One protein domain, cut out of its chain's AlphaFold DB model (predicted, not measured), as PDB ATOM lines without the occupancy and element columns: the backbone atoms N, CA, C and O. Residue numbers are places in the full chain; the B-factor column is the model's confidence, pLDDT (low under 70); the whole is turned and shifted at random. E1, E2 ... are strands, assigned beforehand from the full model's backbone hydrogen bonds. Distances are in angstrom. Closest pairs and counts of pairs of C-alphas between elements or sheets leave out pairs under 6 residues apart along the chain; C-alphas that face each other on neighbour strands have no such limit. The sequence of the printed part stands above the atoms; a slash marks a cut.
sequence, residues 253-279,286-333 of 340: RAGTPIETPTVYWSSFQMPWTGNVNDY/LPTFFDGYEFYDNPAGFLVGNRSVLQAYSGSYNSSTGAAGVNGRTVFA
ATOM      1  N   ARG A 253     182.978 114.127  90.379       87.12
ATOM      2  CA  ARG A 253     184.348 114.101  90.893       87.12
ATOM      3  C   ARG A 253     185.205 114.979  89.979       87.12
ATOM      4  O   ARG A 253     185.426 114.632  88.823       87.12
ATOM      5  N   ALA A 254     185.628 116.125  90.490       87.94
ATOM      6  CA  ALA A 254     186.333 117.157  89.743       87.94
ATOM      7  C   ALA A 254     187.050 118.106  90.708       87.94
ATOM      8  O   ALA A 254     186.672 118.220  91.876       87.94
ATOM      9  N   GLY A 255     188.072 118.799  90.211       86.62
ATOM     10  CA  GLY A 255     188.993 119.584  91.034       86.62
ATOM     11  C   GLY A 255     190.067 118.723  91.706       86.62
ATOM     12  O   GLY A 255     190.055 117.494  91.623       86.62
ATOM     13  N   THR A 256     191.022 119.388  92.352       89.12
ATOM     14  CA  THR A 256     192.151 118.727  93.015       89.12
ATOM     15  C   THR A 256     191.719 118.220  94.397       89.12
ATOM     16  O   THR A 256     191.227 119.027  95.194       89.12
ATOM     17  N   PRO A 257     191.875 116.916  94.700       89.06
ATOM     18  CA  PRO A 257     191.651 116.397  96.046       89.06
ATOM     19  C   PRO A 257     192.646 117.008  97.040       89.06
ATOM     20  O   PRO A 257     193.675 117.563  96.653       89.06
ATOM     21  N   ILE A 258     192.338 116.915  98.333       87.50
ATOM     22  CA  ILE A 258     193.274 117.322  99.388       87.50
ATOM     23  C   ILE A 258     193.838 116.063 100.014       87.50
ATOM     24  O   ILE A 258     193.097 115.281 100.605       87.50
ATOM     25  N   GLU A 259     195.147 115.888  99.888       86.50
ATOM     26  CA  GLU A 259     195.823 114.658 100.275       86.50
ATOM     27  C   GLU A 259     197.079 114.979 101.090       86.50
ATOM     28  O   GLU A 259     197.910 115.801 100.703       86.50
ATOM     29  N   THR A 260     197.204 114.329 102.242       82.50
ATOM     30  CA  THR A 260     198.424 114.249 103.060       82.50
ATOM     31  C   THR A 260     198.610 112.782 103.474       82.50
ATOM     32  O   THR A 260     197.684 111.993 103.273       82.50
ATOM     33  N   PRO A 261     199.740 112.370 104.083       81.75
ATOM     34  CA  PRO A 261     199.970 110.960 104.417       81.75
ATOM     35  C   PRO A 261     198.864 110.288 105.249       81.75
ATOM     36  O   PRO A 261     198.717 109.072 105.185       81.75
ATOM     37  N   THR A 262     198.086 111.056 106.018       79.50
ATOM     38  CA  THR A 262     197.029 110.540 106.906       79.50
ATOM     39  C   THR A 262     195.631 111.063 106.576       79.50
ATOM     40  O   THR A 262     194.694 110.765 107.309       79.50
ATOM     41  N   VAL A 263     195.480 111.878 105.526       83.00
ATOM     42  CA  VAL A 263     194.224 112.587 105.240       83.00
ATOM     43  C   VAL A 263     193.935 112.556 103.748       83.00
ATOM     44  O   VAL A 263     194.764 113.019 102.966       83.00
ATOM     45  N   TYR A 264     192.736 112.114 103.377       86.38
ATOM     46  CA  TYR A 264     192.235 112.163 102.007       86.38
ATOM     47  C   TYR A 264     190.848 112.822 101.939       86.38
ATOM     48  O   TYR A 264     189.888 112.354 102.552       86.38
ATOM     49  N   TRP A 265     190.719 113.884 101.139       89.31
ATOM     50  CA  TRP A 265     189.436 114.509 100.805       89.31
ATOM     51  C   TRP A 265     189.189 114.459  99.303       89.31
ATOM     52  O   TRP A 265     189.837 115.163  98.523       89.31
ATOM     53  N   SER A 266     188.187 113.677  98.910       89.31
ATOM     54  CA  SER A 266     187.684 113.633  97.541       89.31
ATOM     55  C   SER A 266     187.115 115.004  97.156       89.31
ATOM     56  O   SER A 266     186.273 115.542  97.876       89.31
ATOM     57  N   SER A 267     187.539 115.555  96.015       89.81
ATOM     58  CA  SER A 267     187.013 116.815  95.473       89.81
ATOM     59  C   SER A 267     185.824 116.571  94.545       89.81
ATOM     60  O   SER A 267     185.863 115.701  93.668       89.81
ATOM     61  N   PHE A 268     184.780 117.379  94.713       89.38
ATOM     62  CA  PHE A 268     183.585 117.360  93.884       89.38
ATOM     63  C   PHE A 268     183.198 118.774  93.480       89.38
ATOM     64  O   PHE A 268     183.284 119.722  94.264       89.38
ATOM     65  N   GLN A 269     182.726 118.912  92.251       89.31
ATOM     66  CA  GLN A 269     182.263 120.185  91.724       89.31
ATOM     67  C   GLN A 269     180.916 120.010  91.058       89.31
ATOM     68  O   GLN A 269     180.599 118.955  90.511       89.31
ATOM     69  N   MET A 270     180.137 121.077  91.097       87.00
ATOM     70  CA  MET A 270     178.847 121.142  90.442       87.00
ATOM     71  C   MET A 270     178.708 122.494  89.750       87.00
ATOM     72  O   MET A 270     178.994 123.518  90.384       87.00
ATOM     73  N   PRO A 271     178.243 122.534  88.488       87.31
ATOM     74  CA  PRO A 271     177.862 123.784  87.852       87.31
ATOM     75  C   PRO A 271     176.864 124.546  88.728       87.31
ATOM     76  O   PRO A 271     175.829 124.010  89.128       87.31
ATOM     77  N   TRP A 272     177.191 125.795  89.035       88.06
ATOM     78  CA  TRP A 272     176.364 126.701  89.818       88.06
ATOM     79  C   TRP A 272     175.786 127.804  88.933       88.06
ATOM     80  O   TRP A 272     176.183 127.983  87.784       88.06
ATOM     81  N   THR A 273     174.834 128.558  89.469       87.00
ATOM     82  CA  THR A 273     174.038 129.538  88.721       87.00
ATOM     83  C   THR A 273     174.842 130.718  88.167       87.00
ATOM     84  O   THR A 273     174.317 131.482  87.359       87.00
ATOM     85  N   GLY A 274     176.083 130.924  88.624       86.56
ATOM     86  CA  GLY A 274     176.889 132.099  88.288       86.56
ATOM     87  C   GLY A 274     176.461 133.380  89.011       86.56
ATOM     88  O   GLY A 274     177.163 134.384  88.925       86.56
ATOM     89  N   ASN A 275     175.341 133.376  89.741       87.12
ATOM     90  CA  ASN A 275     174.814 134.574  90.381       87.12
ATOM     91  C   ASN A 275     175.298 134.698  91.834       87.12
ATOM     92  O   ASN A 275     175.089 133.806  92.653       87.12
ATOM     93  N   VAL A 276     175.895 135.841  92.171       87.69
ATOM     94  CA  VAL A 276     176.411 136.152  93.519       87.69
ATOM     95  C   VAL A 276     175.327 136.245  94.599       87.69
ATOM     96  O   VAL A 276     175.633 136.135  95.787       87.69
ATOM     97  N   ASN A 277     174.068 136.432  94.201       89.00
ATOM     98  CA  ASN A 277     172.933 136.538  95.114       89.00
ATOM     99  C   ASN A 277     172.271 135.187  95.411       89.00
ATOM    100  O   ASN A 277     171.344 135.142  96.217       89.00
ATOM    101  N   ASP A 278     172.712 134.103  94.768       90.62
ATOM    102  CA  ASP A 278     172.176 132.774  95.041       90.62
ATOM    103  C   ASP A 278     172.859 132.144  96.245       90.62
ATOM    104  O   ASP A 278     174.086 132.072  96.340       90.62
ATOM    105  N   TYR A 279     172.027 131.650  97.152       93.81
ATOM    106  CA  TYR A 279     172.451 130.887  98.306       93.81
ATOM    107  C   TYR A 279     172.271 129.398  98.020       93.81
ATOM    108  O   TYR A 279     171.300 129.010  97.372       93.81
ATOM    109  N   LEU A 286     175.674 120.342 104.172       90.19
ATOM    110  CA  LEU A 286     176.773 120.483 105.127       90.19
ATOM    111  C   LEU A 286     176.747 119.580 106.376       90.19
ATOM    112  O   LEU A 286     177.758 119.592 107.090       90.19
ATOM    113  N   PRO A 287     175.677 118.822 106.700       87.00
ATOM    114  CA  PRO A 287     175.779 117.804 107.740       87.00
ATOM    115  C   PRO A 287     176.926 116.816 107.450       87.00
ATOM    116  O   PRO A 287     177.277 116.548 106.304       87.00
ATOM    117  N   THR A 288     177.514 116.224 108.469       85.31
ATOM    118  CA  THR A 288     178.303 114.992 108.334       85.31
ATOM    119  C   THR A 288     177.433 113.811 107.885       85.31
ATOM    120  O   THR A 288     176.203 113.909 107.827       85.31
ATOM    121  N   PHE A 289     178.047 112.694 107.513       80.94
ATOM    122  CA  PHE A 289     177.370 111.400 107.376       80.94
ATOM    123  C   PHE A 289     178.263 110.289 107.894       80.94
ATOM    124  O   PHE A 289     179.474 110.461 107.998       80.94
ATOM    125  N   PHE A 290     177.649 109.154 108.195       79.81
ATOM    126  CA  PHE A 290     178.338 107.950 108.624       79.81
ATOM    127  C   PHE A 290     178.283 106.903 107.519       79.81
ATOM    128  O   PHE A 290     177.204 106.613 106.998       79.81
ATOM    129  N   ASP A 291     179.429 106.323 107.169       74.75
ATOM    130  CA  ASP A 291     179.505 105.334 106.095       74.75
ATOM    131  C   ASP A 291     179.372 103.871 106.575       74.75
ATOM    132  O   ASP A 291     179.476 102.932 105.782       74.75
ATOM    133  N   GLY A 292     179.107 103.669 107.867       73.69
ATOM    134  CA  GLY A 292     179.135 102.357 108.516       73.69
ATOM    135  C   GLY A 292     180.451 102.067 109.243       73.69
ATOM    136  O   GLY A 292     180.478 101.180 110.093       73.69
ATOM    137  N   TYR A 293     181.508 102.828 108.956       76.75
ATOM    138  CA  TYR A 293     182.826 102.704 109.573       76.75
ATOM    139  C   TYR A 293     183.312 104.035 110.159       76.75
ATOM    140  O   TYR A 293     183.774 104.078 111.299       76.75
ATOM    141  N   GLU A 294     183.149 105.133 109.422       79.81
ATOM    142  CA  GLU A 294     183.674 106.449 109.774       79.81
ATOM    143  C   GLU A 294     182.679 107.581 109.481       79.81
ATOM    144  O   GLU A 294     181.787 107.475 108.633       79.81
ATOM    145  N   PHE A 295     182.820 108.681 110.227       81.94
ATOM    146  CA  PHE A 295     182.096 109.921 109.971       81.94
ATOM    147  C   PHE A 295     182.875 110.804 109.002       81.94
ATOM    148  O   PHE A 295     184.035 111.132 109.241       81.94
ATOM    149  N   TYR A 296     182.199 111.250 107.952       85.12
ATOM    150  CA  TYR A 296     182.754 112.130 106.934       85.12
ATOM    151  C   TYR A 296     182.148 113.523 107.058       85.12
ATOM    152  O   TYR A 296     180.929 113.670 107.207       85.12
ATOM    153  N   ASP A 297     182.988 114.551 106.939       87.25
ATOM    154  CA  ASP A 297     182.499 115.914 106.749       87.25
ATOM    155  C   ASP A 297     182.282 116.188 105.257       87.25
ATOM    156  O   ASP A 297     182.970 115.642 104.394       87.25
ATOM    157  N   ASN A 298     181.383 117.130 104.970       88.00
ATOM    158  CA  ASN A 298     181.136 117.630 103.621       88.00
ATOM    159  C   ASN A 298     181.335 119.147 103.539       88.00
ATOM    160  O   ASN A 298     180.350 119.893 103.491       88.00
ATOM    161  N   PRO A 299     182.584 119.646 103.588       91.56
ATOM    162  CA  PRO A 299     182.817 121.059 103.393       91.56
ATOM    163  C   PRO A 299     182.403 121.481 101.991       91.56
ATOM    164  O   PRO A 299     182.817 120.865 101.010       91.56
ATOM    165  N   ALA A 300     181.615 122.546 101.894       92.88
ATOM    166  CA  ALA A 300     181.179 123.080 100.616       92.88
ATOM    167  C   ALA A 300     181.094 124.606 100.619       92.88
ATOM    168  O   ALA A 300     180.957 125.257 101.659       92.88
ATOM    169  N   GLY A 301     181.190 125.175  99.423       93.25
ATOM    170  CA  GLY A 301     181.062 126.599  99.189       93.25
ATOM    171  C   GLY A 301     181.650 127.032  97.852       93.25
ATOM    172  O   GLY A 301     181.623 126.292  96.872       93.25
ATOM    173  N   PHE A 302     182.135 128.265  97.793       92.56
ATOM    174  CA  PHE A 302     182.547 128.914  96.551       92.56
ATOM    175  C   PHE A 302     184.022 129.269  96.603       92.56
ATOM    176  O   PHE A 302     184.472 129.890  97.566       92.56
ATOM    177  N   LEU A 303     184.753 128.930  95.544       88.38
ATOM    178  CA  LEU A 303     186.116 129.412  95.349       88.38
ATOM    179  C   LEU A 303     186.110 130.939  95.170       88.38
ATOM    180  O   LEU A 303     185.161 131.519  94.633       88.38
ATOM    181  N   VAL A 304     187.181 131.596  95.614       85.38
ATOM    182  CA  VAL A 304     187.342 133.051  95.480       85.38
ATOM    183  C   VAL A 304     187.237 133.444  94.006       85.38
ATOM    184  O   VAL A 304     187.902 132.865  93.151       85.38
ATOM    185  N   GLY A 305     186.370 134.412  93.702       83.75
ATOM    186  CA  GLY A 305     186.173 134.915  92.338       83.75
ATOM    187  C   GLY A 305     185.447 133.964  91.376       83.75
ATOM    188  O   GLY A 305     185.226 134.346  90.231       83.75
ATOM    189  N   ASN A 306     185.028 132.768  91.808       88.62
ATOM    190  CA  ASN A 306     184.330 131.810  90.950       88.62
ATOM    191  C   ASN A 306     182.946 131.441  91.508       88.62
ATOM    192  O   ASN A 306     182.816 130.759  92.523       88.62
ATOM    193  N   ARG A 307     181.899 131.875  90.794       88.31
ATOM    194  CA  ARG A 307     180.486 131.589  91.103       88.31
ATOM    195  C   ARG A 307     179.810 130.640  90.139       88.31
ATOM    196  O   ARG A 307     178.643 130.314  90.341       88.31
ATOM    197  N   SER A 308     180.504 130.206  89.095       88.75
ATOM    198  CA  SER A 308     179.958 129.236  88.151       88.75
ATOM    199  C   SER A 308     180.084 127.804  88.664       88.75
ATOM    200  O   SER A 308     179.576 126.890  88.023       88.75
ATOM    201  N   VAL A 309     180.750 127.591  89.804       89.81
ATOM    202  CA  VAL A 309     180.966 126.274  90.406       89.81
ATOM    203  C   VAL A 309     180.728 126.332  91.912       89.81
ATOM    204  O   VAL A 309     181.276 127.194  92.598       89.81
ATOM    205  N   LEU A 310     179.945 125.383  92.427       90.75
ATOM    206  CA  LEU A 310     179.923 125.059  93.849       90.75
ATOM    207  C   LEU A 310     180.972 123.970  94.090       90.75
ATOM    208  O   LEU A 310     180.883 122.880  93.521       90.75
ATOM    209  N   GLN A 311     181.973 124.291  94.904       91.88
ATOM    210  CA  GLN A 311     183.021 123.369  95.321       91.88
ATOM    211  C   GLN A 311     182.557 122.627  96.568       91.88
ATOM    212  O   GLN A 311     182.063 123.240  97.515       91.88
ATOM    213  N   ALA A 312     182.766 121.320  96.587       91.44
ATOM    214  CA  ALA A 312     182.563 120.500  97.763       91.44
ATOM    215  C   ALA A 312     183.700 119.492  97.919       91.44
ATOM    216  O   ALA A 312     184.379 119.124  96.960       91.44
ATOM    217  N   TYR A 313     183.907 119.044  99.144       90.25
ATOM    218  CA  TYR A 313     184.806 117.951  99.464       90.25
ATOM    219  C   TYR A 313     184.062 116.924 100.304       90.25
ATOM    220  O   TYR A 313     183.075 117.255 100.957       90.25
ATOM    221  N   SER A 314     184.548 115.690 100.298       89.06
ATOM    222  CA  SER A 314     184.086 114.648 101.210       89.06
ATOM    223  C   SER A 314     185.284 113.857 101.714       89.06
ATOM    224  O   SER A 314     186.109 113.404 100.915       89.06
ATOM    225  N   GLY A 315     185.416 113.746 103.031       87.81
ATOM    226  CA  GLY A 315     186.593 113.153 103.655       87.81
ATOM    227  C   GLY A 315     186.514 113.142 105.175       87.81
ATOM    228  O   GLY A 315     185.559 113.638 105.779       87.81
ATOM    229  N   SER A 316     187.549 112.567 105.775       83.81
ATOM    230  CA  SER A 316     187.777 112.545 107.216       83.81
ATOM    231  C   SER A 316     189.250 112.845 107.504       83.81
ATOM    232  O   SER A 316     190.125 112.605 106.673       83.81
ATOM    233  N   TYR A 317     189.533 113.380 108.692       79.19
ATOM    234  CA  TYR A 317     190.902 113.635 109.151       79.19
ATOM    235  C   TYR A 317     191.670 112.377 109.553       79.19
ATOM    236  O   TYR A 317     192.886 112.445 109.701       79.19
ATOM    237  N   ASN A 318     190.972 111.261 109.747       77.75
ATOM    238  CA  ASN A 318     191.571 110.018 110.228       77.75
ATOM    239  C   ASN A 318     191.570 108.927 109.149       77.75
ATOM    240  O   ASN A 318     191.853 107.768 109.448       77.75
ATOM    241  N   SER A 319     191.268 109.307 107.906       70.69
ATOM    242  CA  SER A 319     191.113 108.386 106.792       70.69
ATOM    243  C   SER A 319     192.088 108.689 105.669       70.69
ATOM    244  O   SER A 319     192.188 109.821 105.189       70.69
ATOM    245  N   SER A 320     192.765 107.640 105.209       70.19
ATOM    246  CA  SER A 320     193.523 107.638 103.959       70.19
ATOM    247  C   SER A 320     192.710 107.079 102.786       70.19
ATOM    248  O   SER A 320     193.244 106.948 101.686       70.19
ATOM    249  N   THR A 321     191.446 106.697 103.006       67.31
ATOM    250  CA  THR A 321     190.551 106.203 101.958       67.31
ATOM    251  C   THR A 321     189.574 107.299 101.544       67.31
ATOM    252  O   THR A 321     189.061 108.073 102.350       67.31
ATOM    253  N   GLY A 322     189.342 107.414 100.236       64.19
ATOM    254  CA  GLY A 322     188.448 108.436  99.707       64.19
ATOM    255  C   GLY A 322     186.982 108.094  99.923       64.19
ATOM    256  O   GLY A 322     186.534 107.010  99.550       64.19
ATOM    257  N   ALA A 323     186.214 109.060 100.428       63.25
ATOM    258  CA  ALA A 323     184.761 108.964 100.475       63.25
ATOM    259  C   ALA A 323     184.175 108.824  99.059       63.25
ATOM    260  O   ALA A 323     184.629 109.486  98.111       63.25
ATOM    261  N   ALA A 324     183.132 108.003  98.926       57.31
ATOM    262  CA  ALA A 324     182.442 107.768  97.660       57.31
ATOM    263  C   ALA A 324     181.496 108.911  97.226       57.31
ATOM    264  O   ALA A 324     180.998 108.862  96.101       57.31
ATOM    265  N   GLY A 325     181.280 109.968  98.024       63.41
ATOM    266  CA  GLY A 325     180.481 111.102  97.549       63.41
ATOM    267  C   GLY A 325     180.106 112.180  98.568       63.41
ATOM    268  O   GLY A 325     179.739 111.882  99.693       63.41
ATOM    269  N   VAL A 326     180.065 113.433  98.103       57.88
ATOM    270  CA  VAL A 326     178.936 114.359  98.388       57.88
ATOM    271  C   VAL A 326     177.726 114.073  97.481       57.88
ATOM    272  O   VAL A 326     176.680 114.713  97.591       57.88
ATOM    273  N   ASN A 327     177.872 113.110  96.564       58.25
ATOM    274  CA  ASN A 327     176.844 112.674  95.628       58.25
ATOM    275  C   ASN A 327     175.661 112.058  96.375       58.25
ATOM    276  O   ASN A 327     175.849 111.241  97.270       58.25
ATOM    277  N   GLY A 328     174.443 112.436  95.979       60.53
ATOM    278  CA  GLY A 328     173.229 112.036  96.691       60.53
ATOM    279  C   GLY A 328     172.847 112.988  97.818       60.53
ATOM    280  O   GLY A 328     172.144 112.606  98.738       60.53
ATOM    281  N   ARG A 329     173.302 114.241  97.815       73.62
ATOM    282  CA  ARG A 329     172.710 115.264  98.681       73.62
ATOM    283  C   ARG A 329     172.032 116.304  97.833       73.62
ATOM    284  O   ARG A 329     172.615 116.850  96.897       73.62
ATOM    285  N   THR A 330     170.782 116.585  98.170       72.00
ATOM    286  CA  THR A 330     170.034 117.604  97.454       72.00
ATOM    287  C   THR A 330     170.551 118.969  97.836       72.00
ATOM    288  O   THR A 330     170.444 119.425  98.972       72.00
ATOM    289  N   VAL A 331     171.078 119.646  96.833       76.75
ATOM    290  CA  VAL A 331     171.377 121.063  96.891       76.75
ATOM    291  C   VAL A 331     170.427 121.733  95.929       76.75
ATOM    292  O   VAL A 331     170.098 121.174  94.887       76.75
ATOM    293  N   PHE A 332     169.987 122.933  96.269       80.38
ATOM    294  CA  PHE A 332     169.440 123.836  95.278       80.38
ATOM    295  C   PHE A 332     169.859 125.272  95.581       80.38
ATOM    296  O   PHE A 332     170.289 125.583  96.697       80.38
ATOM    297  N   ALA A 333     169.756 126.130  94.573       87.25
ATOM    298  CA  ALA A 333     169.991 127.553  94.691       87.25
ATOM    299  C   ALA A 333     168.678 128.235  95.087       87.25
ATOM    300  O   ALA A 333     167.646 128.054  94.435       87.25
TER     301      ALA A 333
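Overview. This is residues 253 to 279 and 286 to 333 of the 340 residues of an uncharacterized protein of Pseudomonas putida (UniProt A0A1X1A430). There is little regular structure: two long strands, E2 and E4, lie side by side in the middle of one strongly twisted sheet, with short E1 and E3 at its edges and long unnamed stretches at residues 286 to 299 and 317 to 333. The printed part has 75 residues and no named helix; its four strands, E1 to E4, hold 23 residues, class all strand, in antiparallel order E1 - E2 - E4 - E3. It is compact, radius of gyration of the C-alphas 12.9 A, and elongated, spanning 37 by 23 by 15 A.

Arrangement. E1, residues 258 to 260, forms a hairpin with E2, residues 263 to 271; N 260 and O 263 are within hydrogen-bond range, 2.9 A. E4, residues 309 to 316, is antiparallel to E2, 157 degrees, with N 268 and O 312 at 2.9 A. E3, residues 300 to 302, forms a hairpin with E4, N 311 and O 301 at 2.8 A.

Along the chain. E1 begins at C-alpha 258 (193.274, 117.322, 99.388). E2 is 26.4 A long, E3 7.2 A. E4, 22.7 A, ends at C-alpha 316 (187.777, 112.545, 107.216).

Size, cuts and confidence. Residues 280 to 285 are not printed; C-alphas 279 and 286 are 13.2 A apart. Residues 321 to 328 have pLDDT under 70.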